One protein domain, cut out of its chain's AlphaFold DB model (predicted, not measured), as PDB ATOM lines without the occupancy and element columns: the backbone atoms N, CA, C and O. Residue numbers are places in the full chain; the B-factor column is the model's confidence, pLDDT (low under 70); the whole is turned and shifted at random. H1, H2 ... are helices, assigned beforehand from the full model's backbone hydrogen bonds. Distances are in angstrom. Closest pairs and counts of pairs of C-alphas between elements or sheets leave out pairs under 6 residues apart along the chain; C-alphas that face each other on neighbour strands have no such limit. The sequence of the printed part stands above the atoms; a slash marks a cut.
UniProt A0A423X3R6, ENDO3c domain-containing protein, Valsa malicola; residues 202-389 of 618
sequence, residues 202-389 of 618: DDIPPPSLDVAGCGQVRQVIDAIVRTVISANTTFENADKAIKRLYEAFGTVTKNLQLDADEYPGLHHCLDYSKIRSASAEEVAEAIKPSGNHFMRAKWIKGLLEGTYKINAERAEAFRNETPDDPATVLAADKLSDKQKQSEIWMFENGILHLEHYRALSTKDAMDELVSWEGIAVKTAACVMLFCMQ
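What this domain is: This is residues 202 to 389 of the 618 residues of the protein "ENDO3c domain-containing protein" of Valsa malicola (UniProt A0A423X3R6). One long helix, H6, runs along one side of the domain for most of its length, and shorter helices pack on it: H5 at its first end, H4 across its middle and H7 near its last end, these three at crossed angles, while H1 runs the opposite way beside its first half, at a shallow tilt of 6 degrees. H1 lies near the middle of the whole, with H2 at one of its ends and H10 packed on its side away from H6; H9 packs on H10 in turn, and the loop round Asp 324 makes the tip beyond H6 and H7. The printed part has 188 residues with ten named helices, H1 to H10 in order along the chain, and no named strand; the class is all helix. It is compact, with a radius of gyration of the C-alphas of 16.0 A, and spans 52 by 37 by 35 A.

Where its parts are: Begin with the longest helix, H6: find C-alpha 293 at (30.150, -31.045, 33.756), and from there residues 293 to 319 run 38.0 A to C-alpha 319 at (60.604, -53.816, 32.514). Before it in the chain, look for H1 at residues 220 to 230, 15.2 A long, H2 at 235 to 249, 21.0 A long, and the small helices H3 at 252 to 256, H4 at 272 to 277 and H5 at 280 to 286. After it come H7 at residues 337 to 348, 16.5 A long, the five-residue H8 at 355 to 359, H9 at 362 to 371, 14.3 A long, and H10 at 377 to 387, 14.9 A long, which ends at C-alpha 387 at (48.989, -31.844, 19.417).

How they stand to each other: Start from H6, the hub, which touches four helices. Its residues 311 to 319 touch H7, at a steep tilt of 54 degrees, and the closest C-alphas, of Ala 315 and Ile 344, are 4.7 A apart. At its other end, residues 293 to 301 touch H5, with C-alphas 284 and 293 closest at 5.0 A and a steep tilt of 66 degrees. Residues 301 to 305 touch H4, about perpendicular at 74 degrees, where the C-alphas of Arg 276 and Leu 304 come to 5.6 A. Residues 296 to 300 touch H1, at a shallow tilt of 6 degrees, opposite ways, with Val 225 and Ile 300 closest by their C-alphas at 6.5 A. From H1 look outward to H10, which touches it at a steep tilt of 51 degrees, the C-alphas of Ala 223 and Val 383 being closest at 5.8 A. H9 touches H10, with C-alphas 369 and 380 closest at 5.5 A. H2 touches H1 with its residues 238 to 242, C-alphas 230 and 238 being closest at 5.2 A, and it touches H5, where C-alphas 244 and 286 come to 5.2 A. The helix packing is mostly crossed: of 8 touching pairs with a tilt, 1 is shallow. H3 and H8 touch no helix; H8 and H7 are near each other, with 5 pairs of C-alphas within 10 A. H6 and H10 are apart. In the backbone, every O i to N i+4 pair is within hydrogen-bond range in H1 to H7, H9 and H10; in H8 it is 0 of 1, beside 2 of 2 O i to N i+3 pairs.

The domain as a whole: The two C-alphas farthest apart are those of Glu 236 and Asp 324, at 53.5 A, while C-alphas 202 and 389, the first and last printed, are 9.4 A apart. The printed part has no cut. The links from H3 to H4, 15 residues, and from H6 to H7, 17 residues, are long. The mean pLDDT of the printed part is 92.1, and residues 214 to 215 are under 70.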
ATOM      1  N   ASP A 202      56.122 -24.569  14.017       81.56
ATOM      2  CA  ASP A 202      57.256 -25.500  14.007       81.56
ATOM      3  C   ASP A 202      57.362 -26.247  15.342       81.56
ATOM      4  O   ASP A 202      57.637 -27.441  15.371       81.56
ATOM      5  N   ASP A 203      57.053 -25.561  16.446       79.19
ATOM      6  CA  ASP A 203      57.063 -26.128  17.790       79.19
ATOM      7  C   ASP A 203      55.714 -25.936  18.499       79.19
ATOM      8  O   ASP A 203      55.012 -24.929  18.325       79.19
ATOM      9  N   ILE A 204      55.337 -26.927  19.305       79.50
ATOM     10  CA  ILE A 204      54.085 -26.931  20.058       79.50
ATOM     11  C   ILE A 204      54.329 -26.209  21.387       79.50
ATOM     12  O   ILE A 204      55.154 -26.656  22.181       79.50
ATOM     13  N   PRO A 205      53.608 -25.117  21.687       73.62
ATOM     14  CA  PRO A 205      53.844 -24.371  22.914       73.62
ATOM     15  C   PRO A 205      53.482 -25.194  24.164       73.62
ATOM     16  O   PRO A 205      52.617 -26.079  24.104       73.62
ATOM     17  N   PRO A 206      54.085 -24.878  25.327       75.12
ATOM     18  CA  PRO A 206      53.607 -25.414  26.592       75.12
ATOM     19  C   PRO A 206      52.152 -24.974  26.829       75.12
ATOM     20  O   PRO A 206      51.747 -23.885  26.396       75.12
ATOM     21  N   PRO A 207      51.347 -25.793  27.523       80.00
ATOM     22  CA  PRO A 207      49.968 -25.452  27.827       80.00
ATOM     23  C   PRO A 207      49.836 -24.118  28.565       80.00
ATOM     24  O   PRO A 207      50.649 -23.739  29.409       80.00
ATOM     25  N   SER A 208      48.747 -23.410  28.278       80.25
ATOM     26  CA  SER A 208      48.335 -22.273  29.096       80.25
ATOM     27  C   SER A 208      47.493 -22.745  30.283       80.25
ATOM     28  O   SER A 208      46.674 -23.664  30.167       80.25
ATOM     29  N   LEU A 209      47.686 -22.083  31.423       83.81
ATOM     30  CA  LEU A 209      46.914 -22.307  32.647       83.81
ATOM     31  C   LEU A 209      45.602 -21.513  32.675       83.81
ATOM     32  O   LEU A 209      44.672 -21.893  33.378       83.81
ATOM     33  N   ASP A 210      45.511 -20.434  31.898       78.31
ATOM     34  CA  ASP A 210      44.315 -19.588  31.816       78.31
ATOM     35  C   ASP A 210      43.498 -19.845  30.547       78.31
ATOM     36  O   ASP A 210      42.340 -19.443  30.469       78.31
ATOM     37  N   VAL A 211      44.101 -20.502  29.557       80.31
ATOM     38  CA  VAL A 211      43.519 -20.731  28.241       80.31
ATOM     39  C   VAL A 211      43.432 -22.228  27.958       80.31
ATOM     40  O   VAL A 211      44.418 -22.956  28.073       80.31
ATOM     41  N   ALA A 212      42.257 -22.697  27.535       78.31
ATOM     42  CA  ALA A 212      42.043 -24.099  27.202       78.31
ATOM     43  C   ALA A 212      42.781 -24.522  25.935       78.31
ATOM     44  O   ALA A 212      43.308 -25.632  25.881       78.31
ATOM     45  N   GLY A 213      42.849 -23.626  24.947       71.06
ATOM     46  CA  GLY A 213      43.757 -23.773  23.816       71.06
ATOM     47  C   GLY A 213      43.480 -24.971  22.908       71.06
ATOM     48  O   GLY A 213      44.443 -25.590  22.508       71.06
ATOM     49  N   CYS A 214      42.219 -25.336  22.608       67.56
ATOM     50  CA  CYS A 214      41.789 -26.323  21.581       67.56
ATOM     51  C   CYS A 214      42.607 -27.632  21.398       67.56
ATOM     52  O   CYS A 214      42.427 -28.312  20.388       67.56
ATOM     53  N   GLY A 215      43.451 -28.021  22.355       69.75
ATOM     54  CA  GLY A 215      44.384 -29.141  22.234       69.75
ATOM     55  C   GLY A 215      45.746 -28.821  21.604       69.75
ATOM     56  O   GLY A 215      46.495 -29.753  21.350       69.75
ATOM     57  N   GLN A 216      46.111 -27.557  21.369       80.38
ATOM     58  CA  GLN A 216      47.452 -27.170  20.904       80.38
ATOM     59  C   GLN A 216      48.448 -27.128  22.069       80.38
ATOM     60  O   GLN A 216      48.914 -26.071  22.488       80.38
ATOM     61  N   VAL A 217      48.702 -28.307  22.628       86.00
ATOM     62  CA  VAL A 217      49.556 -28.549  23.794       86.00
ATOM     63  C   VAL A 217      50.418 -29.781  23.532       86.00
ATOM     64  O   VAL A 217      50.050 -30.620  22.710       86.00
ATOM     65  N   ARG A 218      51.566 -29.895  24.208       85.69
ATOM     66  CA  ARG A 218      52.536 -30.975  23.955       85.69
ATOM     67  C   ARG A 218      52.018 -32.363  24.340       85.69
ATOM     68  O   ARG A 218      52.111 -33.279  23.533       85.69
ATOM     69  N   GLN A 219      51.455 -32.517  25.538       88.19
ATOM     70  CA  GLN A 219      51.016 -33.823  26.042       88.19
ATOM     71  C   GLN A 219      49.693 -34.259  25.398       88.19
ATOM     72  O   GLN A 219      48.698 -33.527  25.449       88.19
ATOM     73  N   VAL A 220      49.642 -35.484  24.865       93.00
ATOM     74  CA  VAL A 220      48.451 -36.040  24.195       93.00
ATOM     75  C   VAL A 220      47.271 -36.135  25.164       93.00
ATOM     76  O   VAL A 220      46.150 -35.751  24.825       93.00
ATOM     77  N   ILE A 221      47.515 -36.577  26.401       94.38
ATOM     78  CA  ILE A 221      46.473 -36.659  27.437       94.38
ATOM     79  C   ILE A 221      45.887 -35.277  27.773       94.38
ATOM     80  O   ILE A 221      44.669 -35.135  27.911       94.38
ATOM     81  N   ASP A 222      46.735 -34.243  27.822       93.00
ATOM     82  CA  ASP A 222      46.325 -32.865  28.097       93.00
ATOM     83  C   ASP A 222      45.476 -32.312  26.948       93.00
ATOM     84  O   ASP A 222      44.409 -31.728  27.166       93.00
ATOM     85  N   ALA A 223      45.890 -32.584  25.708       93.00
ATOM     86  CA  ALA A 223      45.145 -32.206  24.517       93.00
ATOM     87  C   ALA A 223      43.748 -32.846  24.487       93.00
ATOM     88  O   ALA A 223      42.758 -32.169  24.186       93.00
ATOM     89  N   ILE A 224      43.639 -34.127  24.845       95.00
ATOM     90  CA  ILE A 224      42.356 -34.833  24.917       95.00
ATOM     91  C   ILE A 224      41.444 -34.198  25.976       95.00
ATOM     92  O   ILE A 224      40.301 -33.845  25.678       95.00
ATOM     93  N   VAL A 225      41.922 -34.001  27.208       95.00
ATOM     94  CA  VAL A 225      41.078 -33.448  28.283       95.00
ATOM     95  C   VAL A 225      40.624 -32.023  27.954       95.00
ATOM     96  O   VAL A 225      39.435 -31.707  28.069       95.00
ATOM     97  N   ARG A 226      41.528 -31.171  27.457       93.38
ATOM     98  CA  ARG A 226      41.211 -29.794  27.037       93.38
ATOM     99  C   ARG A 226      40.178 -29.752  25.916       93.38
ATOM    100  O   ARG A 226      39.263 -28.921  25.946       93.38
ATOM    101  N   THR A 227      40.276 -30.652  24.941       91.81
ATOM    102  CA  THR A 227      39.317 -30.719  23.828       91.81
ATOM    103  C   THR A 227      37.954 -31.260  24.267       91.81
ATOM    104  O   THR A 227      36.934 -30.722  23.830       91.81
ATOM    105  N   VAL A 228      37.901 -32.226  25.194       93.19
ATOM    106  CA  VAL A 228      36.647 -32.693  25.821       93.19
ATOM    107  C   VAL A 228      35.958 -31.566  26.598       93.19
ATOM    108  O   VAL A 228      34.748 -31.368  26.457       93.19
ATOM    109  N   ILE A 229      36.714 -30.780  27.371       93.38
ATOM    110  CA  ILE A 229      36.194 -29.606  28.097       93.38
ATOM    111  C   ILE A 229      35.661 -28.543  27.128       93.38
ATOM    112  O   ILE A 229      34.641 -27.911  27.405       93.38
ATOM    113  N   SER A 230      36.316 -28.370  25.980       90.50
ATOM    114  CA  SER A 230      35.968 -27.352  24.980       90.50
ATOM    115  C   SER A 230      34.816 -27.756  24.050       90.50
ATOM    116  O   SER A 230      34.287 -26.925  23.311       90.50
ATOM    117  N   ALA A 231      34.393 -29.021  24.058       87.75
ATOM    118  CA  ALA A 231      33.368 -29.516  23.145       87.75
ATOM    119  C   ALA A 231      31.988 -28.912  23.451       87.75
ATOM    120  O   ALA A 231      31.485 -29.073  24.555       87.75
ATOM    121  N   ASN A 232      31.314 -28.286  22.479       87.00
ATOM    122  CA  ASN A 232      29.978 -27.687  22.656       87.00
ATOM    123  C   ASN A 232      29.896 -26.693  23.838       87.00
ATOM    124  O   ASN A 232      28.971 -26.727  24.653       87.00
ATOM    125  N   THR A 233      30.899 -25.829  23.963       90.56
ATOM    126  CA  THR A 233      30.902 -24.693  24.890       90.56
ATOM    127  C   THR A 233      31.587 -23.494  24.234       90.56
ATOM    128  O   THR A 233      32.057 -23.595  23.100       90.56
ATOM    129  N   THR A 234      31.600 -22.339  24.897       88.56
ATOM    130  CA  THR A 234      32.337 -21.168  24.398       88.56
ATOM    131  C   THR A 234      33.786 -21.204  24.880       88.56
ATOM    132  O   THR A 234      34.076 -21.813  25.912       88.56
ATOM    133  N   PHE A 235      34.685 -20.525  24.164       85.62
ATOM    134  CA  PHE A 235      36.095 -20.418  24.551       85.62
ATOM    135  C   PHE A 235      36.248 -19.890  25.980       85.62
ATOM    136  O   PHE A 235      36.897 -20.525  26.800       85.62
ATOM    137  N   GLU A 236      35.511 -18.836  26.338       90.44
ATOM    138  CA  GLU A 236      35.597 -18.214  27.664       90.44
ATOM    139  C   GLU A 236      35.173 -19.162  28.795       90.44
ATOM    140  O   GLU A 236      35.638 -19.044  29.929       90.44
ATOM    141  N   ASN A 237      34.248 -20.081  28.517       94.00
ATOM    142  CA  ASN A 237      33.803 -21.075  29.486       94.00
ATOM    143  C   ASN A 237      34.806 -22.222  29.626       94.00
ATOM    144  O   ASN A 237      35.002 -22.718  30.738       94.00
ATOM    145  N   ALA A 238      35.432 -22.637  28.523       92.62
ATOM    146  CA  ALA A 238      36.498 -23.630  28.538       92.62
ATOM    147  C   ALA A 238      37.737 -23.099  29.276       92.62
ATOM    148  O   ALA A 238      38.246 -23.772  30.169       92.62
ATOM    149  N   ASP A 239      38.147 -21.863  28.989       92.81
ATOM    150  CA  ASP A 239      39.264 -21.168  29.639       92.81
ATOM    151  C   ASP A 239      39.070 -21.101  31.159       92.81
ATOM    152  O   ASP A 239      39.923 -21.534  31.935       92.81
ATOM    153  N   LYS A 240      37.878 -20.684  31.608       95.25
ATOM    154  CA  LYS A 240      37.520 -20.690  33.036       95.25
ATOM    155  C   LYS A 240      37.568 -22.082  33.661       95.25
ATOM    156  O   LYS A 240      37.945 -22.201  34.822       95.25
ATOM    157  N   ALA A 241      37.136 -23.117  32.943       95.81
ATOM    158  CA  ALA A 241      37.166 -24.483  33.456       95.81
ATOM    159  C   ALA A 241      38.604 -24.991  33.635       95.81
ATOM    160  O   ALA A 241      38.901 -25.611  34.651       95.81
ATOM    161  N   ILE A 242      39.500 -24.679  32.696       94.50
ATOM    162  CA  ILE A 242      40.922 -25.033  32.783       94.50
ATOM    163  C   ILE A 242      41.611 -24.286  33.916       94.50
ATOM    164  O   ILE A 242      42.285 -24.913  34.729       94.50
ATOM    165  N   LYS A 243      41.355 -22.982  34.044       95.06
ATOM    166  CA  LYS A 243      41.856 -22.193  35.168       95.06
ATOM    167  C   LYS A 243      41.437 -22.791  36.514       95.06
ATOM    168  O   LYS A 243      42.272 -22.965  37.392       95.06
ATOM    169  N   ARG A 244      40.163 -23.174  36.661       96.81
ATOM    170  CA  ARG A 244      39.656 -23.805  37.893       96.81
ATOM    171  C   ARG A 244      40.241 -25.192  38.144       96.81
ATOM    172  O   ARG A 244      40.455 -25.541  39.297       96.81
ATOM    173  N   LEU A 245      40.500 -25.984  37.100       95.56
ATOM    174  CA  LEU A 245      41.218 -27.257  37.240       95.56
ATOM    175  C   LEU A 245      42.640 -27.034  37.748       95.56
ATOM    176  O   LEU A 245      43.060 -27.709  38.682       95.56
ATOM    177  N   TYR A 246      43.353 -26.067  37.174       95.38
ATOM    178  CA  TYR A 246      44.682 -25.687  37.637       95.38
ATOM    179  C   TYR A 246      44.660 -25.209  39.098       95.38
ATOM    180  O   TYR A 246      45.469 -25.670  39.897       95.38
ATOM    181  N   GLU A 247      43.718 -24.342  39.472       95.69
ATOM    182  CA  GLU A 247      43.564 -23.863  40.854       95.69
ATOM    183  C   GLU A 247      43.261 -25.003  41.843       95.69
ATOM    184  O   GLU A 247      43.725 -24.960  42.980       95.69
ATOM    185  N   ALA A 248      42.505 -26.022  41.421       96.25
ATOM    186  CA  ALA A 248      42.117 -27.145  42.272       96.25
ATOM    187  C   ALA A 248      43.196 -28.236  42.386       96.25
ATOM    188  O   ALA A 248      43.377 -28.803  43.461       96.25
ATOM    189  N   PHE A 249      43.900 -28.548  41.294       96.62
ATOM    190  CA  PHE A 249      44.761 -29.737  41.203       96.62
ATOM    191  C   PHE A 249      46.243 -29.424  40.949       96.62
ATOM    192  O   PHE A 249      47.100 -30.283  41.161       96.62
ATOM    193  N   GLY A 250      46.571 -28.194  40.556       95.19
ATOM    194  CA  GLY A 250      47.936 -27.770  40.258       95.19
ATOM    195  C   GLY A 250      48.491 -28.356  38.959       95.19
ATOM    196  O   GLY A 250      47.760 -28.854  38.099       95.19
ATOM    197  N   THR A 251      49.811 -28.261  38.809       94.38
ATOM    198  CA  THR A 251      50.558 -28.793  37.660       94.38
ATOM    199  C   THR A 251      51.486 -29.916  38.094       94.38
ATOM    200  O   THR A 251      51.919 -29.943  39.248       94.38
ATOM    201  N   VAL A 252      51.839 -30.800  37.157       92.44
ATOM    202  CA  VAL A 252      52.785 -31.906  37.375       92.44
ATOM    203  C   VAL A 252      54.093 -31.382  37.968       92.44
ATOM    204  O   VAL A 252      54.499 -31.824  39.039       92.44
ATOM    205  N   THR A 253      54.693 -30.363  37.344       89.94
ATOM    206  CA  THR A 253      55.966 -29.782  37.802       89.94
ATOM    207  C   THR A 253      55.900 -29.240  39.226       89.94
ATOM    208  O   THR A 253      56.798 -29.488  40.021       89.94
ATOM    209  N   LYS A 254      54.808 -28.563  39.607       90.56
ATOM    210  CA  LYS A 254      54.648 -28.025  40.969       90.56
ATOM    211  C   LYS A 254      54.442 -29.122  42.003       90.56
ATOM    212  O   LYS A 254      54.951 -29.021  43.113       90.56
ATOM    213  N   ASN A 255      53.672 -30.145  41.654       92.56
ATOM    214  CA  ASN A 255      53.304 -31.204  42.583       92.56
ATOM    215  C   ASN A 255      54.441 -32.199  42.819       92.56
ATOM    216  O   ASN A 255      54.595 -32.668  43.944       92.56
ATOM    217  N   LEU A 256      55.234 -32.476  41.784       90.94
ATOM    218  CA  LEU A 256      56.414 -33.338  41.847       90.94
ATOM    219  C   LEU A 256      57.712 -32.567  42.132       90.94
ATOM    220  O   LEU A 256      58.760 -33.186  42.247       90.94
ATOM    221  N   GLN A 257      57.645 -31.236  42.268       90.94
ATOM    222  CA  GLN A 257      58.806 -30.357  42.489       90.94
ATOM    223  C   GLN A 257      59.882 -30.506  41.397       90.94
ATOM    224  O   GLN A 257      61.075 -30.443  41.674       90.94
ATOM    225  N   LEU A 258      59.441 -30.697  40.151       87.75
ATOM    226  CA  LEU A 258      60.312 -30.771  38.980       87.75
ATOM    227  C   LEU A 258      60.628 -29.366  38.470       87.75
ATOM    228  O   LEU A 258      59.744 -28.500  38.427       87.75
ATOM    229  N   ASP A 259      61.866 -29.169  38.029       86.56
ATOM    230  CA  ASP A 259      62.273 -27.944  37.353       86.56
ATOM    231  C   ASP A 259      61.614 -27.867  35.963       86.56
ATOM    232  O   ASP A 259      61.635 -28.813  35.175       86.56
ATOM    233  N   ALA A 260      60.976 -26.735  35.675       82.75
ATOM    234  CA  ALA A 260      60.309 -26.495  34.404       82.75
ATOM    235  C   ALA A 260      61.287 -26.358  33.230       82.75
ATOM    236  O   ALA A 260      60.916 -26.700  32.107       82.75
ATOM    237  N   ASP A 261      62.499 -25.867  33.491       83.94
ATOM    238  CA  ASP A 261      63.549 -25.707  32.487       83.94
ATOM    239  C   ASP A 261      64.197 -27.062  32.168       83.94
ATOM    240  O   ASP A 261      64.572 -27.324  31.026       83.94
ATOM    241  N   GLU A 262      64.258 -27.963  33.156       80.56
ATOM    242  CA  GLU A 262      64.699 -29.344  32.945       80.56
ATOM    243  C   GLU A 262      63.636 -30.197  32.250       80.56
ATOM    244  O   GLU A 262      63.997 -31.081  31.478       80.56
ATOM    245  N   TYR A 263      62.345 -29.933  32.488       81.62
ATOM    246  CA  TYR A 263      61.229 -30.701  31.925       81.62
ATOM    247  C   TYR A 263      60.234 -29.821  31.147       81.62
ATOM    248  O   TYR A 263      59.059 -29.694  31.533       81.62
ATOM    249  N   PRO A 264      60.655 -29.221  30.017       79.12
ATOM    250  CA  PRO A 264      59.839 -28.264  29.270       79.12
ATOM    251  C   PRO A 264      58.529 -28.871  28.737       79.12
ATOM    252  O   PRO A 264      57.529 -28.162  28.596       79.12
ATOM    253  N   GLY A 265      58.482 -30.188  28.504       79.94
ATOM    254  CA  GLY A 265      57.276 -30.916  28.086       79.94
ATOM    255  C   GLY A 265      56.197 -31.063  29.134       79.94
ATOM    256  O   GLY A 265      55.043 -31.318  28.786       79.94
ATOM    257  N   LEU A 266      56.570 -30.932  30.406       86.81
ATOM    258  CA  LEU A 266      55.671 -31.029  31.552       86.81
ATOM    259  C   LEU A 266      55.319 -29.649  32.108       86.81
ATOM    260  O   LEU A 266      54.427 -29.525  32.956       86.81
ATOM    261  N   HIS A 267      55.977 -28.597  31.618       85.44
ATOM    262  CA  HIS A 267      55.706 -27.238  32.041       85.44
ATOM    263  C   HIS A 267      54.231 -26.883  31.817       85.44
ATOM    264  O   HIS A 267      53.665 -27.120  30.751       85.44
ATOM    265  N   HIS A 268      53.590 -26.347  32.861       88.88
ATOM    266  CA  HIS A 268      52.161 -26.012  32.898       88.88
ATOM    267  C   HIS A 268      51.173 -27.167  32.623       88.88
ATOM    268  O   HIS A 268      49.967 -26.925  32.524       88.88
ATOM    269  N   CYS A 269      51.632 -28.416  32.527       90.56
ATOM    270  CA  CYS A 269      50.740 -29.560  32.372       90.56
ATOM    271  C   CYS A 269      49.980 -29.803  33.677       90.56
ATOM    272  O   CYS A 269      50.580 -29.836  34.754       90.56
ATOM    273  N   LEU A 270      48.659 -29.968  33.591       94.31
ATOM    274  CA  LEU A 270      47.826 -30.299  34.749       94.31
ATOM    275  C   LEU A 270      48.232 -31.656  35.330       94.31
ATOM    276  O   LEU A 270      48.586 -32.573  34.594       94.31
ATOM    277  N   ASP A 271      48.149 -31.794  36.652       96.00
ATOM    278  CA  ASP A 271      48.434 -33.068  37.311       96.00
ATOM    279  C   ASP A 271      47.266 -34.048  37.153       96.00
ATOM    280  O   ASP A 271      46.315 -34.096  37.941       96.00
ATOM    281  N   TYR A 272      47.352 -34.847  36.096       97.06
ATOM    282  CA  TYR A 272      46.335 -35.824  35.747       97.06
ATOM    283  C   TYR A 272      46.227 -36.990  36.732       97.06
ATOM    284  O   TYR A 272      45.140 -37.552  36.867       97.06
ATOM    285  N   SER A 273      47.279 -37.315  37.486       97.06
ATOM    286  CA  SER A 273      47.203 -38.332  38.541       97.06
ATOM    287  C   SER A 273      46.413 -37.849  39.748       97.06
ATOM    288  O   SER A 273      45.603 -38.608  40.296       97.06
ATOM    289  N   LYS A 274      46.554 -36.573  40.125       97.25
ATOM    290  CA  LYS A 274      45.696 -35.963  41.149       97.25
ATOM    291  C   LYS A 274      44.249 -35.863  40.692       97.25
ATOM    292  O   LYS A 274      43.362 -36.269  41.437       97.25
ATOM    293  N   ILE A 275      44.000 -35.416  39.458       98.00
ATOM    294  CA  ILE A 275      42.637 -35.367  38.896       98.00
ATOM    295  C   ILE A 275      42.018 -36.775  38.852       98.00
ATOM    296  O   ILE A 275      40.843 -36.951  39.176       98.00
ATOM    297  N   ARG A 276      42.804 -37.804  38.502       98.00
ATOM    298  CA  ARG A 276      42.365 -39.208  38.528       98.00
ATOM    299  C   ARG A 276      42.015 -39.674  39.936       98.00
ATOM    300  O   ARG A 276      41.062 -40.428  40.081       98.00
ATOM    301  N   SER A 277      42.753 -39.246  40.954       97.19
ATOM    302  CA  SER A 277      42.532 -39.679  42.341       97.19
ATOM    303  C   SER A 277      41.394 -38.921  43.035       97.19
ATOM    304  O   SER A 277      40.784 -39.450  43.957       97.19
ATOM    305  N   ALA A 278      41.070 -37.714  42.567       97.81
ATOM    306  CA  ALA A 278      39.979 -36.892  43.088       97.81
ATOM    307  C   ALA A 278      38.588 -37.502  42.836       97.81
ATOM    308  O   ALA A 278      38.402 -38.314  41.927       97.81
ATOM    309  N   SER A 279      37.584 -37.088  43.604       97.50
ATOM    310  CA  SER A 279      36.193 -37.512  43.394       97.50
ATOM    311  C   SER A 279      35.622 -36.983  42.069       97.50
ATOM    312  O   SER A 279      36.085 -35.981  41.512       97.50
ATOM    313  N   ALA A 280      34.595 -37.651  41.532       96.00
ATOM    314  CA  ALA A 280      33.941 -37.187  40.308       96.00
ATOM    315  C   ALA A 280      33.270 -35.818  40.516       96.00
ATOM    316  O   ALA A 280      33.234 -35.000  39.596       96.00
ATOM    317  N   GLU A 281      32.786 -35.554  41.730       97.06
ATOM    318  CA  GLU A 281      32.164 -34.306  42.161       97.06
ATOM    319  C   GLU A 281      33.150 -33.139  42.136       97.06
ATOM    320  O   GLU A 281      32.814 -32.075  41.619       97.06
ATOM    321  N   GLU A 282      34.373 -33.327  42.641       97.88
ATOM    322  CA  GLU A 282      35.415 -32.291  42.629       97.88
ATOM    323  C   GLU A 282      35.811 -31.917  41.201       97.88
ATOM    324  O   GLU A 282      35.864 -30.734  40.851       97.88
ATOM    325  N   VAL A 283      36.014 -32.923  40.342       97.94
ATOM    326  CA  VAL A 283      36.316 -32.698  38.922       97.94
ATOM    327  C   VAL A 283      35.148 -31.986  38.236       97.94
ATOM    328  O   VAL A 283      35.357 -31.012  37.509       97.94
ATOM    329  N   ALA A 284      33.912 -32.424  38.491       97.88
ATOM    330  CA  ALA A 284      32.706 -31.815  37.938       97.88
ATOM    331  C   ALA A 284      32.528 -30.361  38.401       97.88
ATOM    332  O   ALA A 284      32.152 -29.502  37.600       97.88
ATOM    333  N   GLU A 285      32.821 -30.053  39.663       98.00
ATOM    334  CA  GLU A 285      32.735 -28.693  40.190       98.00
ATOM    335  C   GLU A 285      33.807 -27.789  39.571       98.00
ATOM    336  O   GLU A 285      33.478 -26.668  39.167       98.00
ATOM    337  N   ALA A 286      35.042 -28.273  39.393       97.12
ATOM    338  CA  ALA A 286      36.105 -27.527  38.719       97.12
ATOM    339  C   ALA A 286      35.716 -27.170  37.272       97.12
ATOM    340  O   ALA A 286      35.750 -25.998  36.881       97.12
ATOM    341  N   ILE A 287      35.221 -28.145  36.499       97.31
ATOM    342  CA  ILE A 287      34.849 -27.939  35.087       97.31
ATOM    343  C   ILE A 287      33.423 -27.420  34.878       97.31
ATOM    344  O   ILE A 287      32.982 -27.266  33.736       97.31
ATOM    345  N   LYS A 288      32.689 -27.099  35.944       97.50
ATOM    346  CA  LYS A 288      31.315 -26.573  35.896       97.50
ATOM    347  C   LYS A 288      31.062 -25.461  34.870       97.50
ATOM    348  O   LYS A 288      30.023 -25.543  34.207       97.50
ATOM    349  N   PRO A 289      31.960 -24.466  34.670       96.88
ATOM    350  CA  PRO A 289      31.742 -23.396  33.695       96.88
ATOM    351  C   PRO A 289      31.579 -23.923  32.270       96.88
ATOM    352  O   PRO A 289      30.869 -23.326  31.468       96.88
ATOM    353  N   SER A 290      32.188 -25.072  31.969       93.69
ATOM    354  CA  SER A 290      32.167 -25.665  30.639       93.69
ATOM    355  C   SER A 290      30.776 -26.196  30.237       93.69
ATOM    356  O   SER A 290      30.508 -26.320  29.040       93.69
ATOM    357  N   GLY A 291      29.865 -26.438  31.189       94.38
ATOM    358  CA  GLY A 291      28.555 -27.058  30.944       94.38
ATOM    359  C   GLY A 291      28.635 -28.586  30.807       94.38
ATOM    360  O   GLY A 291      29.702 -29.136  30.564       94.38
ATOM    361  N   ASN A 292      27.517 -29.299  31.013       93.94
ATOM    362  CA  ASN A 292      27.468 -30.778  31.030       93.94
ATOM    363  C   ASN A 292      28.564 -31.433  31.901       93.94
ATOM    364  O   ASN A 292      29.055 -32.521  31.603       93.94
ATOM    365  N   HIS A 293      28.949 -30.755  32.982       94.88
ATOM    366  CA  HIS A 293      30.150 -31.045  33.756       94.88
ATOM    367  C   HIS A 293      30.126 -32.415  34.430       94.88
ATOM    368  O   HIS A 293      31.153 -33.071  34.441       94.88
ATOM    369  N   PHE A 294      28.972 -32.908  34.892       96.25
ATOM    370  CA  PHE A 294      28.871 -34.274  35.424       96.25
ATOM    371  C   PHE A 294      29.230 -35.336  34.378       96.25
ATOM    372  O   PHE A 294      30.017 -36.239  34.643       96.25
ATOM    373  N   MET A 295      28.691 -35.201  33.163       95.31
ATOM    374  CA  MET A 295      28.969 -36.148  32.084       95.31
ATOM    375  C   MET A 295      30.425 -36.052  31.620       95.31
ATOM    376  O   MET A 295      31.080 -37.069  31.424       95.31
ATOM    377  N   ARG A 296      30.962 -34.832  31.505       94.88
ATOM    378  CA  ARG A 296      32.373 -34.632  31.148       94.88
ATOM    379  C   ARG A 296      33.321 -35.129  32.228       94.88
ATOM    380  O   ARG A 296      34.322 -35.736  31.886       94.88
ATOM    381  N   ALA A 297      33.003 -34.930  33.505       97.12
ATOM    382  CA  ALA A 297      33.792 -35.457  34.612       97.12
ATOM    383  C   ALA A 297      33.805 -36.985  34.585       97.12
ATOM    384  O   ALA A 297      34.874 -37.569  34.714       97.12
ATOM    385  N   LYS A 298      32.659 -37.630  34.310       96.62
ATOM    386  CA  LYS A 298      32.594 -39.080  34.082       96.62
ATOM    387  C   LYS A 298      33.540 -39.515  32.955       96.62
ATOM    388  O   LYS A 298      34.319 -40.443  33.151       96.62
ATOM    389  N   TRP A 299      33.498 -38.851  31.798       96.56
ATOM    390  CA  TRP A 299      34.373 -39.182  30.665       96.56
ATOM    391  C   TRP A 299      35.852 -38.947  30.971       96.56
ATOM    392  O   TRP A 299      36.662 -39.834  30.729       96.56
ATOM    393  N   ILE A 300      36.202 -37.801  31.564       97.06
ATOM    394  CA  ILE A 300      37.575 -37.475  31.973       97.06
ATOM    395  C   ILE A 300      38.079 -38.519  32.971       97.06
ATOM    396  O   ILE A 300      39.138 -39.092  32.769       97.06
ATOM    397  N   LYS A 301      37.307 -38.844  34.009       97.44
ATOM    398  CA  LYS A 301      37.669 -39.882  34.984       97.44
ATOM    399  C   LYS A 301      37.864 -41.247  34.324       97.44
ATOM    400  O   LYS A 301      38.839 -41.928  34.628       97.44
ATOM    401  N   GLY A 302      36.974 -41.630  33.407       97.19
ATOM    402  CA  GLY A 302      37.084 -42.878  32.650       97.19
ATOM    403  C   GLY A 302      38.318 -42.933  31.744       97.19
ATOM    404  O   GLY A 302      38.957 -43.982  31.661       97.19
ATOM    405  N   LEU A 303      38.669 -41.808  31.111       97.38
ATOM    406  CA  LEU A 303      39.901 -41.639  30.344       97.38
ATOM    407  C   LEU A 303      41.118 -41.809  31.253       97.38
ATOM    408  O   LEU A 303      41.915 -42.701  31.013       97.38
ATOM    409  N   LEU A 304      41.224 -41.020  32.326       98.00
ATOM    410  CA  LEU A 304      42.397 -41.019  33.206       98.00
ATOM    411  C   LEU A 304      42.626 -42.371  33.888       98.00
ATOM    412  O   LEU A 304      43.764 -42.814  34.020       98.00
ATOM    413  N   GLU A 305      41.555 -43.052  34.293       98.12
ATOM    414  CA  GLU A 305      41.649 -44.401  34.852       98.12
ATOM    415  C   GLU A 305      42.068 -45.437  33.801       98.12
ATOM    416  O   GLU A 305      42.851 -46.341  34.087       98.12
ATOM    417  N   GLY A 306      41.584 -45.304  32.563       97.44
ATOM    418  CA  GLY A 306      42.051 -46.133  31.454       97.44
ATOM    419  C   GLY A 306      43.518 -45.874  31.113       97.44
ATOM    420  O   GLY A 306      44.270 -46.827  30.942       97.44
ATOM    421  N   THR A 307      43.936 -44.609  31.072       97.94
ATOM    422  CA  THR A 307      45.322 -44.207  30.822       97.94
ATOM    423  C   THR A 307      46.255 -44.754  31.893       97.94
ATOM    424  O   THR A 307      47.253 -45.367  31.544       97.94
ATOM    425  N   TYR A 308      45.894 -44.658  33.177       98.44
ATOM    426  CA  TYR A 308      46.676 -45.262  34.261       98.44
ATOM    427  C   TYR A 308      46.895 -46.768  34.058       98.44
ATOM    428  O   TYR A 308      48.019 -47.245  34.191       98.44
ATOM    429  N   LYS A 309      45.849 -47.514  33.676       98.12
ATOM    430  CA  LYS A 309      45.961 -48.955  33.387       98.12
ATOM    431  C   LYS A 309      46.867 -49.238  32.192       98.12
ATOM    432  O   LYS A 309      47.680 -50.151  32.264       98.12
ATOM    433  N   ILE A 310      46.742 -48.443  31.128       96.94
ATOM    434  CA  ILE A 310      47.612 -48.539  29.951       96.94
ATOM    435  C   ILE A 310      49.066 -48.265  30.348       96.94
ATOM    436  O   ILE A 310      49.934 -49.062  30.017       96.94
ATOM    437  N   ASN A 311      49.348 -47.185  31.083       97.81
ATOM    438  CA  ASN A 311      50.710 -46.862  31.514       97.81
ATOM    439  C   ASN A 311      51.289 -47.953  32.427       97.81
ATOM    440  O   ASN A 311      52.447 -48.317  32.259       97.81
ATOM    441  N   ALA A 312      50.481 -48.528  33.326       97.75
ATOM    442  CA  ALA A 312      50.900 -49.629  34.191       97.75
ATOM    443  C   ALA A 312      51.290 -50.886  33.395       97.75
ATOM    444  O   ALA A 312      52.375 -51.427  33.604       97.75
ATOM    445  N   GLU A 313      50.437 -51.321  32.459       97.31
ATOM    446  CA  GLU A 313      50.704 -52.483  31.598       97.31
ATOM    447  C   GLU A 313      51.942 -52.255  30.725       97.31
ATOM    448  O   GLU A 313      52.756 -53.159  30.552       97.31
ATOM    449  N   ARG A 314      52.115 -51.039  30.200       96.69
ATOM    450  CA  ARG A 314      53.277 -50.675  29.380       96.69
ATOM    451  C   ARG A 314      54.567 -50.664  30.191       96.69
ATOM    452  O   ARG A 314      55.531 -51.293  29.773       96.69
ATOM    453  N   ALA A 315      54.571 -50.034  31.365       96.06
ATOM    454  CA  ALA A 315      55.735 -50.021  32.246       96.06
ATOM    455  C   ALA A 315      56.121 -51.442  32.693       96.06
ATOM    456  O   ALA A 315      57.297 -51.789  32.705       96.06
ATOM    457  N   GLU A 316      55.148 -52.297  33.022       96.94
ATOM    458  CA  GLU A 316      55.411 -53.711  33.316       96.94
ATOM    459  C   GLU A 316      55.955 -54.464  32.094       96.94
ATOM    460  O   GLU A 316      56.907 -55.233  32.226       96.94
ATOM    461  N   ALA A 317      55.384 -54.246  30.907       96.56
ATOM    462  CA  ALA A 317      55.829 -54.906  29.686       96.56
ATOM    463  C   ALA A 317      57.274 -54.540  29.327       96.56
ATOM    464  O   ALA A 317      58.039 -55.436  28.987       96.56
ATOM    465  N   PHE A 318      57.651 -53.265  29.446       96.06
ATOM    466  CA  PHE A 318      59.003 -52.799  29.139       96.06
ATOM    467  C   PHE A 318      60.033 -53.210  30.197       96.06
ATOM    468  O   PHE A 318      61.145 -53.560  29.835       96.06
ATOM    469  N   ARG A 319      59.678 -53.281  31.489       95.44
ATOM    470  CA  ARG A 319      60.604 -53.816  32.514       95.44
ATOM    471  C   ARG A 319      60.936 -55.295  32.318       95.44
ATOM    472  O   ARG A 319      61.988 -55.753  32.744       95.44
ATOM    473  N   ASN A 320      60.006 -56.052  31.741       94.62
ATOM    474  CA  ASN A 320      60.131 -57.498  31.579       94.62
ATOM    475  C   ASN A 320      60.519 -57.912  30.154       94.62
ATOM    476  O   ASN A 320      60.557 -59.114  29.867       94.62
ATOM    477  N   GLU A 321      60.737 -56.963  29.240       93.81
ATOM    478  CA  GLU A 321      61.088 -57.305  27.869       93.81
ATOM    479  C   GLU A 321      62.508 -57.861  27.796       93.81
ATOM    480  O   GLU A 321      63.412 -57.458  28.522       93.81
ATOM    481  N   THR A 322      62.703 -58.833  26.914       93.00
ATOM    482  CA  THR A 322      64.023 -59.401  26.627       93.00
ATOM    483  C   THR A 322      64.156 -59.582  25.117       93.00
ATOM    484  O   THR A 322      63.130 -59.645  24.433       93.00
ATOM    485  N   PRO A 323      65.375 -59.739  24.568       90.31
ATOM    486  CA  PRO A 323      65.551 -59.997  23.136       90.31
ATOM    487  C   PRO A 323      64.749 -61.207  22.619       90.31
ATOM    488  O   PRO A 323      64.286 -61.209  21.481       90.31
ATOM    489  N   ASP A 324      64.547 -62.220  23.470       92.38
ATOM    490  CA  ASP A 324      63.773 -63.428  23.158       92.38
ATOM    491  C   ASP A 324      62.257 -63.274  23.392       92.38
ATOM    492  O   ASP A 324      61.471 -64.141  22.992       92.38
ATOM    493  N   ASP A 325      61.832 -62.211  24.075       92.44
ATOM    494  CA  ASP A 325      60.449 -61.984  24.486       92.44
ATOM    495  C   ASP A 325      60.115 -60.477  24.519       92.44
ATOM    496  O   ASP A 325      59.995 -59.894  25.602       92.44
ATOM    497  N   PRO A 326      59.988 -59.827  23.344       92.56
ATOM    498  CA  PRO A 326      59.759 -58.388  23.254       92.56
ATOM    499  C   PRO A 326      58.372 -57.988  23.776       92.56
ATOM    500  O   PRO A 326      57.413 -58.775  23.736       92.56
ATOM    501  N   ALA A 327      58.243 -56.741  24.236       93.12
ATOM    502  CA  ALA A 327      56.962 -56.191  24.658       93.12
ATOM    503  C   ALA A 327      55.945 -56.195  23.501       93.12
ATOM    504  O   ALA A 327      56.232 -55.794  22.376       93.12
ATOM    505  N   THR A 328      54.717 -56.639  23.785       92.56
ATOM    506  CA  THR A 328      53.634 -56.749  22.786       92.56
ATOM    507  C   THR A 328      52.576 -55.653  22.921       92.56
ATOM    508  O   THR A 328      51.491 -55.763  22.343       92.56
ATOM    509  N   VAL A 329      52.833 -54.646  23.756       93.00
ATOM    510  CA  VAL A 329      51.927 -53.506  23.938       93.00
ATOM    511  C   VAL A 329      51.898 -52.650  22.672       93.00
ATOM    512  O   VAL A 329      52.807 -52.696  21.845       93.00
ATOM    513  N   LEU A 330      50.820 -51.890  22.488       91.19
ATOM    514  CA  LEU A 330      50.590 -51.118  21.267       91.19
ATOM    515  C   LEU A 330      51.784 -50.201  20.934       91.19
ATOM    516  O   LEU A 330      52.231 -49.446  21.792       91.19
ATOM    517  N   ALA A 331      52.274 -50.249  19.695       91.81
ATOM    518  CA  ALA A 331      53.426 -49.476  19.213       91.81
ATOM    519  C   ALA A 331      54.775 -49.750  19.914       91.81
ATOM    520  O   ALA A 331      55.718 -49.001  19.688       91.81
ATOM    521  N   ALA A 332      54.905 -50.801  20.735       92.06
ATOM    522  CA  ALA A 332      56.172 -51.148  21.395       92.06
ATOM    523  C   ALA A 332      57.333 -51.349  20.409       92.06
ATOM    524  O   ALA A 332      58.453 -50.928  20.675       92.06
ATOM    525  N   ASP A 333      57.044 -51.956  19.259       90.38
ATOM    526  CA  ASP A 333      57.979 -52.243  18.170       90.38
ATOM    527  C   ASP A 333      58.507 -50.990  17.458       90.38
ATOM    528  O   ASP A 333      59.482 -51.067  16.717       90.38
ATOM    529  N   LYS A 334      57.863 -49.842  17.682       91.50
ATOM    530  CA  LYS A 334      58.207 -48.558  17.064       91.50
ATOM    531  C   LYS A 334      58.932 -47.608  18.011       91.50
ATOM    532  O   LYS A 334      59.291 -46.514  17.588       91.50
ATOM    533  N   LEU A 335      59.088 -47.988  19.277       89.88
ATOM    534  CA  LEU A 335      59.697 -47.141  20.293       89.88
ATOM    535  C   LEU A 335      61.170 -47.490  20.477       89.88
ATOM    536  O   LEU A 335      61.529 -48.666  20.561       89.88
ATOM    537  N   SER A 336      62.009 -46.463  20.590       90.81
ATOM    538  CA  SER A 336      63.395 -46.633  21.028       90.81
ATOM    539  C   SER A 336      63.453 -47.045  22.500       90.81
ATOM    540  O   SER A 336      62.525 -46.783  23.270       90.81
ATOM    541  N   ASP A 337      64.558 -47.645  22.934       88.44
ATOM    542  CA  ASP A 337      64.711 -48.034  24.344       88.44
ATOM    543  C   ASP A 337      64.677 -46.808  25.270       88.44
ATOM    544  O   ASP A 337      64.072 -46.850  26.339       88.44
ATOM    545  N   LYS A 338      65.184 -45.661  24.797       87.31
ATOM    546  CA  LYS A 338      65.062 -44.367  25.487       87.31
ATOM    547  C   LYS A 338      63.598 -43.944  25.663       87.31
ATOM    548  O   LYS A 338      63.216 -43.478  26.735       87.31
ATOM    549  N   GLN A 339      62.756 -44.139  24.643       88.44
ATOM    550  CA  GLN A 339      61.315 -43.873  24.734       88.44
ATOM    551  C   GLN A 339      60.643 -44.796  25.748       88.44
ATOM    552  O   GLN A 339      59.930 -44.314  26.627       88.44
ATOM    553  N   LYS A 340      60.904 -46.106  25.677       91.50
ATOM    554  CA  LYS A 340      60.352 -47.082  26.630       91.50
ATOM    555  C   LYS A 340      60.755 -46.753  28.068       91.50
ATOM    556  O   LYS A 340      59.905 -46.769  28.956       91.50
ATOM    557  N   GLN A 341      62.016 -46.381  28.285       89.06
ATOM    558  CA  GLN A 341      62.515 -45.995  29.600       89.06
ATOM    559  C   GLN A 341      61.865 -44.708  30.119       89.06
ATOM    560  O   GLN A 341      61.503 -44.623  31.293       89.06
ATOM    561  N   SER A 342      61.642 -43.726  29.243       89.38
ATOM    562  CA  SER A 342      60.893 -42.515  29.586       89.38
ATOM    563  C   SER A 342      59.458 -42.837  30.023       89.38
ATOM    564  O   SER A 342      58.970 -42.270  31.002       89.38
ATOM    565  N   GLU A 343      58.788 -43.792  29.366       92.81
ATOM    566  CA  GLU A 343      57.455 -44.252  29.778       92.81
ATOM    567  C   GLU A 343      57.456 -44.940  31.152       92.81
ATOM    568  O   GLU A 343      56.563 -44.681  31.965       92.81
ATOM    569  N   ILE A 344      58.463 -45.774  31.442       93.94
ATOM    570  CA  ILE A 344      58.635 -46.389  32.767       93.94
ATOM    571  C   ILE A 344      58.798 -45.298  33.833       93.94
ATOM    572  O   ILE A 344      58.053 -45.285  34.816       93.94
ATOM    573  N   TRP A 345      59.717 -44.353  33.612       93.56
ATOM    574  CA  TRP A 345      59.991 -43.266  34.550       93.56
ATOM    575  C   TRP A 345      58.762 -42.384  34.793       93.56
ATOM    576  O   TRP A 345      58.446 -42.064  35.942       93.56
ATOM    577  N   MET A 346      58.033 -42.015  33.732       93.25
ATOM    578  CA  MET A 346      56.804 -41.232  33.859       93.25
ATOM    579  C   MET A 346      55.794 -41.963  34.741       93.25
ATOM    580  O   MET A 346      55.245 -41.364  35.667       93.25
ATOM    581  N   PHE A 347      55.587 -43.262  34.518       95.44
ATOM    582  CA  PHE A 347      54.655 -44.042  35.324       95.44
ATOM    583  C   PHE A 347      55.080 -44.139  36.800       95.44
ATOM    584  O   PHE A 347      54.242 -43.955  37.685       95.44
ATOM    585  N   GLU A 348      56.366 -44.367  37.081       93.50
ATOM    586  CA  GLU A 348      56.910 -44.450  38.450       93.50
ATOM    587  C   GLU A 348      56.762 -43.144  39.231       93.50
ATOM    588  O   GLU A 348      56.462 -43.164  40.425       93.50
ATOM    589  N   ASN A 349      56.878 -42.007  38.546       93.50
ATOM    590  CA  ASN A 349      56.677 -40.682  39.132       93.50
ATOM    591  C   ASN A 349      55.199 -40.256  39.169       93.50
ATOM    592  O   ASN A 349      54.879 -39.130  39.550       93.50
ATOM    593  N   GLY A 350      54.275 -41.137  38.776       94.44
ATOM    594  CA  GLY A 350      52.848 -40.839  38.760       94.44
ATOM    595  C   GLY A 350      52.452 -39.830  37.682       94.44
ATOM    596  O   GLY A 350      51.484 -39.095  37.861       94.44
ATOM    597  N   ILE A 351      53.159 -39.774  36.558       95.25
ATOM    598  CA  ILE A 351      52.836 -38.936  35.402       95.25
ATOM    599  C   ILE A 351      52.055 -39.784  34.394       95.25
ATOM    600  O   ILE A 351      52.565 -40.750  33.831       95.25
ATOM    601  N   LEU A 352      50.790 -39.425  34.160       96.31
ATOM    602  CA  LEU A 352      49.963 -40.082  33.146       96.31
ATOM    603  C   LEU A 352      50.274 -39.518  31.763       96.31
ATOM    604  O   LEU A 352      50.350 -38.301  31.601       96.31
ATOM    605  N   HIS A 353      50.378 -40.391  30.761       94.50
ATOM    606  CA  HIS A 353      50.721 -39.993  29.396       94.50
ATOM    607  C   HIS A 353      50.103 -40.934  28.348       94.50
ATOM    608  O   HIS A 353      49.752 -42.077  28.639       94.50
ATOM    609  N   LEU A 354      49.984 -40.460  27.104       95.75
ATOM    610  CA  LEU A 354      49.530 -41.253  25.947       95.75
ATOM    611  C   LEU A 354      50.463 -41.077  24.737       95.75
ATOM    612  O   LEU A 354      50.050 -41.229  23.592       95.75
ATOM    613  N   GLU A 355      51.732 -40.751  24.981       92.19
ATOM    614  CA  GLU A 355      52.659 -40.345  23.916       92.19
ATOM    615  C   GLU A 355      52.949 -41.431  22.871       92.19
ATOM    616  O   GLU A 355      53.189 -41.103  21.711       92.19
ATOM    617  N   HIS A 356      52.802 -42.716  23.209       92.88
ATOM    618  CA  HIS A 356      52.884 -43.814  22.237       92.88
ATOM    619  C   HIS A 356      51.873 -43.696  21.083       92.88
ATOM    620  O   HIS A 356      52.069 -44.310  20.036       92.88
ATOM    621  N   TYR A 357      50.818 -42.883  21.223       94.50
ATOM    622  CA  TYR A 357      49.905 -42.576  20.119       94.50
ATOM    623  C   TYR A 357      50.607 -41.851  18.962       94.50
ATOM    624  O   TYR A 357      50.159 -41.961  17.825       94.50
ATOM    625  N   ARG A 358      51.723 -41.155  19.210       92.12
ATOM    626  CA  ARG A 358      52.526 -40.494  18.166       92.12
ATOM    627  C   ARG A 358      53.245 -41.484  17.254       92.12
ATOM    628  O   ARG A 358      53.413 -41.194  16.077       92.12
ATOM    629  N   ALA A 359      53.582 -42.669  17.763       91.50
ATOM    630  CA  ALA A 359      54.177 -43.748  16.975       91.50
ATOM    631  C   ALA A 359      53.141 -44.509  16.116       91.50
ATOM    632  O   ALA A 359      53.483 -45.379  15.306       91.50
ATOM    633  N   LEU A 360      51.846 -44.229  16.281       91.50
ATOM    634  CA  LEU A 360      50.796 -44.863  15.490       91.50
ATOM    635  C   LEU A 360      50.687 -44.248  14.096       91.50
ATOM    636  O   LEU A 360      50.941 -43.063  13.881       91.50
ATOM    637  N   SER A 361      50.222 -45.066  13.147       93.44
ATOM    638  CA  SER A 361      49.766 -44.533  11.864       93.44
ATOM    639  C   SER A 361      48.614 -43.551  12.108       93.44
ATOM    640  O   SER A 361      47.868 -43.691  13.080       93.44
ATOM    641  N   THR A 362      48.410 -42.577  11.218       94.38
ATOM    642  CA  THR A 362      47.301 -41.613  11.363       94.38
ATOM    643  C   THR A 362      45.946 -42.321  11.482       94.38
ATOM    644  O   THR A 362      45.078 -41.895  12.241       94.38
ATOM    645  N   LYS A 363      45.767 -43.443  10.776       94.81
ATOM    646  CA  LYS A 363      44.556 -44.260  10.877       94.81
ATOM    647  C   LYS A 363      44.397 -44.859  12.277       94.81
ATOM    648  O   LYS A 363      43.335 -44.718  12.878       94.81
ATOM    649  N   ASP A 364      45.432 -45.525  12.784       94.56
ATOM    650  CA  ASP A 364      45.349 -46.236  14.062       94.56
ATOM    651  C   ASP A 364      45.241 -45.251  15.234       94.56
ATOM    652  O   ASP A 364      44.460 -45.479  16.149       94.56
ATOM    653  N   ALA A 365      45.917 -44.099  15.166       95.81
ATOM    654  CA  ALA A 365      45.747 -43.016  16.134       95.81
ATOM    655  C   ALA A 365      44.297 -42.501  16.187       95.81
ATOM    656  O   ALA A 365      43.749 -42.313  17.274       95.81
ATOM    657  N   MET A 366      43.644 -42.306  15.032       96.81
ATOM    658  CA  MET A 366      42.226 -41.932  14.992       96.81
ATOM    659  C   MET A 366      41.340 -43.020  15.611       96.81
ATOM    660  O   MET A 366      40.422 -42.707  16.372       96.81
ATOM    661  N   ASP A 367      41.599 -44.287  15.278       95.62
ATOM    662  CA  ASP A 367      40.858 -45.429  15.814       95.62
ATOM    663  C   ASP A 367      40.964 -45.499  17.346       95.62
ATOM    664  O   ASP A 367      39.940 -45.596  18.028       95.62
ATOM    665  N   GLU A 368      42.172 -45.367  17.891       95.81
ATOM    666  CA  GLU A 368      42.420 -45.354  19.334       95.81
ATOM    667  C   GLU A 368      41.741 -44.164  20.020       95.81
ATOM    668  O   GLU A 368      41.021 -44.341  21.004       95.81
ATOM    669  N   LEU A 369      41.880 -42.949  19.477       96.12
ATOM    670  CA  LEU A 369      41.273 -41.749  20.058       96.12
ATOM    671  C   LEU A 369      39.740 -41.832  20.090       96.12
ATOM    672  O   LEU A 369      39.130 -41.509  21.107       96.12
ATOM    673  N   VAL A 370      39.103 -42.281  19.005       96.12
ATOM    674  CA  VAL A 370      37.634 -42.392  18.914       96.12
ATOM    675  C   VAL A 370      37.086 -43.575  19.727       96.12
ATOM    676  O   VAL A 370      35.888 -43.622  20.010       96.12
ATOM    677  N   SER A 371      37.937 -44.514  20.153       94.50
ATOM    678  CA  SER A 371      37.528 -45.626  21.023       94.50
ATOM    679  C   SER A 371      37.149 -45.183  22.445       94.50
ATOM    680  O   SER A 371      36.421 -45.888  23.147       94.50
ATOM    681  N   TRP A 372      37.600 -44.004  22.879       94.94
ATOM    682  CA  TRP A 372      37.303 -43.479  24.208       94.94
ATOM    683  C   TRP A 372      35.880 -42.916  24.304       94.94
ATOM    684  O   TRP A 372      35.422 -42.132  23.468       94.94
ATOM    685  N   GLU A 373      35.179 -43.248  25.393       91.19
ATOM    686  CA  GLU A 373      33.851 -42.691  25.674       91.19
ATOM    687  C   GLU A 373      33.926 -41.159  25.791       91.19
ATOM    688  O   GLU A 373      34.720 -40.611  26.553       91.19
ATOM    689  N   GLY A 374      33.071 -40.460  25.042       89.19
ATOM    690  CA  GLY A 374      33.036 -38.995  25.031       89.19
ATOM    691  C   GLY A 374      33.984 -38.337  24.022       89.19
ATOM    692  O   GLY A 374      33.896 -37.121  23.838       89.19
ATOM    693  N   ILE A 375      34.824 -39.105  23.317       93.69
ATOM    694  CA  ILE A 375      35.673 -38.586  22.239       93.69
ATOM    695  C   ILE A 375      34.998 -38.823  20.885       93.69
ATOM    696  O   ILE A 375      34.852 -39.940  20.404       93.69
ATOM    697  N   ALA A 376      34.568 -37.731  20.257       92.06
ATOM    698  CA  ALA A 376      34.056 -37.744  18.891       92.06
ATOM    699  C   ALA A 376      35.188 -37.527  17.875       92.06
ATOM    700  O   ALA A 376      36.246 -36.997  18.205       92.06
ATOM    701  N   VAL A 377      34.916 -37.821  16.603       94.06
ATOM    702  CA  VAL A 377      35.887 -37.687  15.499       94.06
ATOM    703  C   VAL A 377      36.422 -36.261  15.360       94.06
ATOM    704  O   VAL A 377      37.600 -36.076  15.096       94.06
ATOM    705  N   LYS A 378      35.597 -35.235  15.616       92.38
ATOM    706  CA  LYS A 378      36.060 -33.837  15.661       92.38
ATOM    707  C   LYS A 378      37.104 -33.624  16.756       92.38
ATOM    708  O   LYS A 378      38.102 -32.952  16.523       92.38
ATOM    709  N   THR A 379      36.857 -34.163  17.949       92.88
ATOM    710  CA  THR A 379      37.765 -34.062  19.100       92.88
ATOM    711  C   THR A 379      39.080 -34.770  18.793       92.88
ATOM    712  O   THR A 379      40.131 -34.147  18.908       92.88
ATOM    713  N   ALA A 380      39.016 -36.018  18.318       95.62
ATOM    714  CA  ALA A 380      40.186 -36.786  17.897       95.62
ATOM    715  C   ALA A 380      40.981 -36.060  16.797       95.62
ATOM    716  O   ALA A 380      42.185 -35.876  16.929       95.62
ATOM    717  N   ALA A 381      40.301 -35.536  15.773       95.81
ATOM    718  CA  ALA A 381      40.932 -34.761  14.709       95.81
ATOM    719  C   ALA A 381      41.606 -33.477  15.221       95.81
ATOM    720  O   ALA A 381      42.680 -33.141  14.739       95.81
ATOM    721  N   CYS A 382      41.029 -32.768  16.202       93.94
ATOM    722  CA  CYS A 382      41.699 -31.623  16.834       93.94
ATOM    723  C   CYS A 382      42.981 -32.049  17.566       93.94
ATOM    724  O   CYS A 382      43.998 -31.379  17.422       93.94
ATOM    725  N   VAL A 383      42.951 -33.151  18.325       94.75
ATOM    726  CA  VAL A 383      44.147 -33.679  19.006       94.75
ATOM    727  C   VAL A 383      45.223 -34.034  17.980       94.75
ATOM    728  O   VAL A 383      46.358 -33.578  18.092       94.75
ATOM    729  N   MET A 384      44.857 -34.761  16.928       95.50
ATOM    730  CA  MET A 384      45.798 -35.156  15.882       95.50
ATOM    731  C   MET A 384      46.375 -33.949  15.132       95.50
ATOM    732  O   MET A 384      47.586 -33.870  14.952       95.50
ATOM    733  N   LEU A 385      45.534 -32.978  14.763       94.00
ATOM    734  CA  LEU A 385      45.945 -31.792  14.011       94.00
ATOM    735  C   LEU A 385      46.831 -30.838  14.824       94.00
ATOM    736  O   LEU A 385      47.792 -30.292  14.286       94.00
ATOM    737  N   PHE A 386      46.502 -30.608  16.098       90.81
ATOM    738  CA  PHE A 386      47.156 -29.580  16.913       90.81
ATOM    739  C   PHE A 386      48.266 -30.110  17.816       90.81
ATOM    740  O   PHE A 386      49.307 -29.469  17.926       90.81
ATOM    741  N   CYS A 387      48.041 -31.248  18.475       91.19
ATOM    742  CA  CYS A 387      48.989 -31.844  19.417       91.19
ATOM    743  C   CYS A 387      49.941 -32.808  18.707       91.19
ATOM    744  O   CYS A 387      51.147 -32.783  18.943       91.19
ATOM    745  N   MET A 388      49.425 -33.649  17.809       91.88
ATOM    746  CA  MET A 388      50.248 -34.639  17.103       91.88
ATOM    747  C   MET A 388      50.808 -34.119  15.775       91.88
ATOM    748  O   MET A 388      51.574 -34.821  15.128       91.88
ATOM    749  N   GLN A 389      50.419 -32.904  15.367       90.62
ATOM    750  CA  GLN A 389      50.776 -32.279  14.089       90.62
ATOM    751  C   GLN A 389      50.511 -33.153  12.847       90.62
ATOM    752  O   GLN A 389      51.088 -32.924  11.782       90.62
TER     753      GLN A 389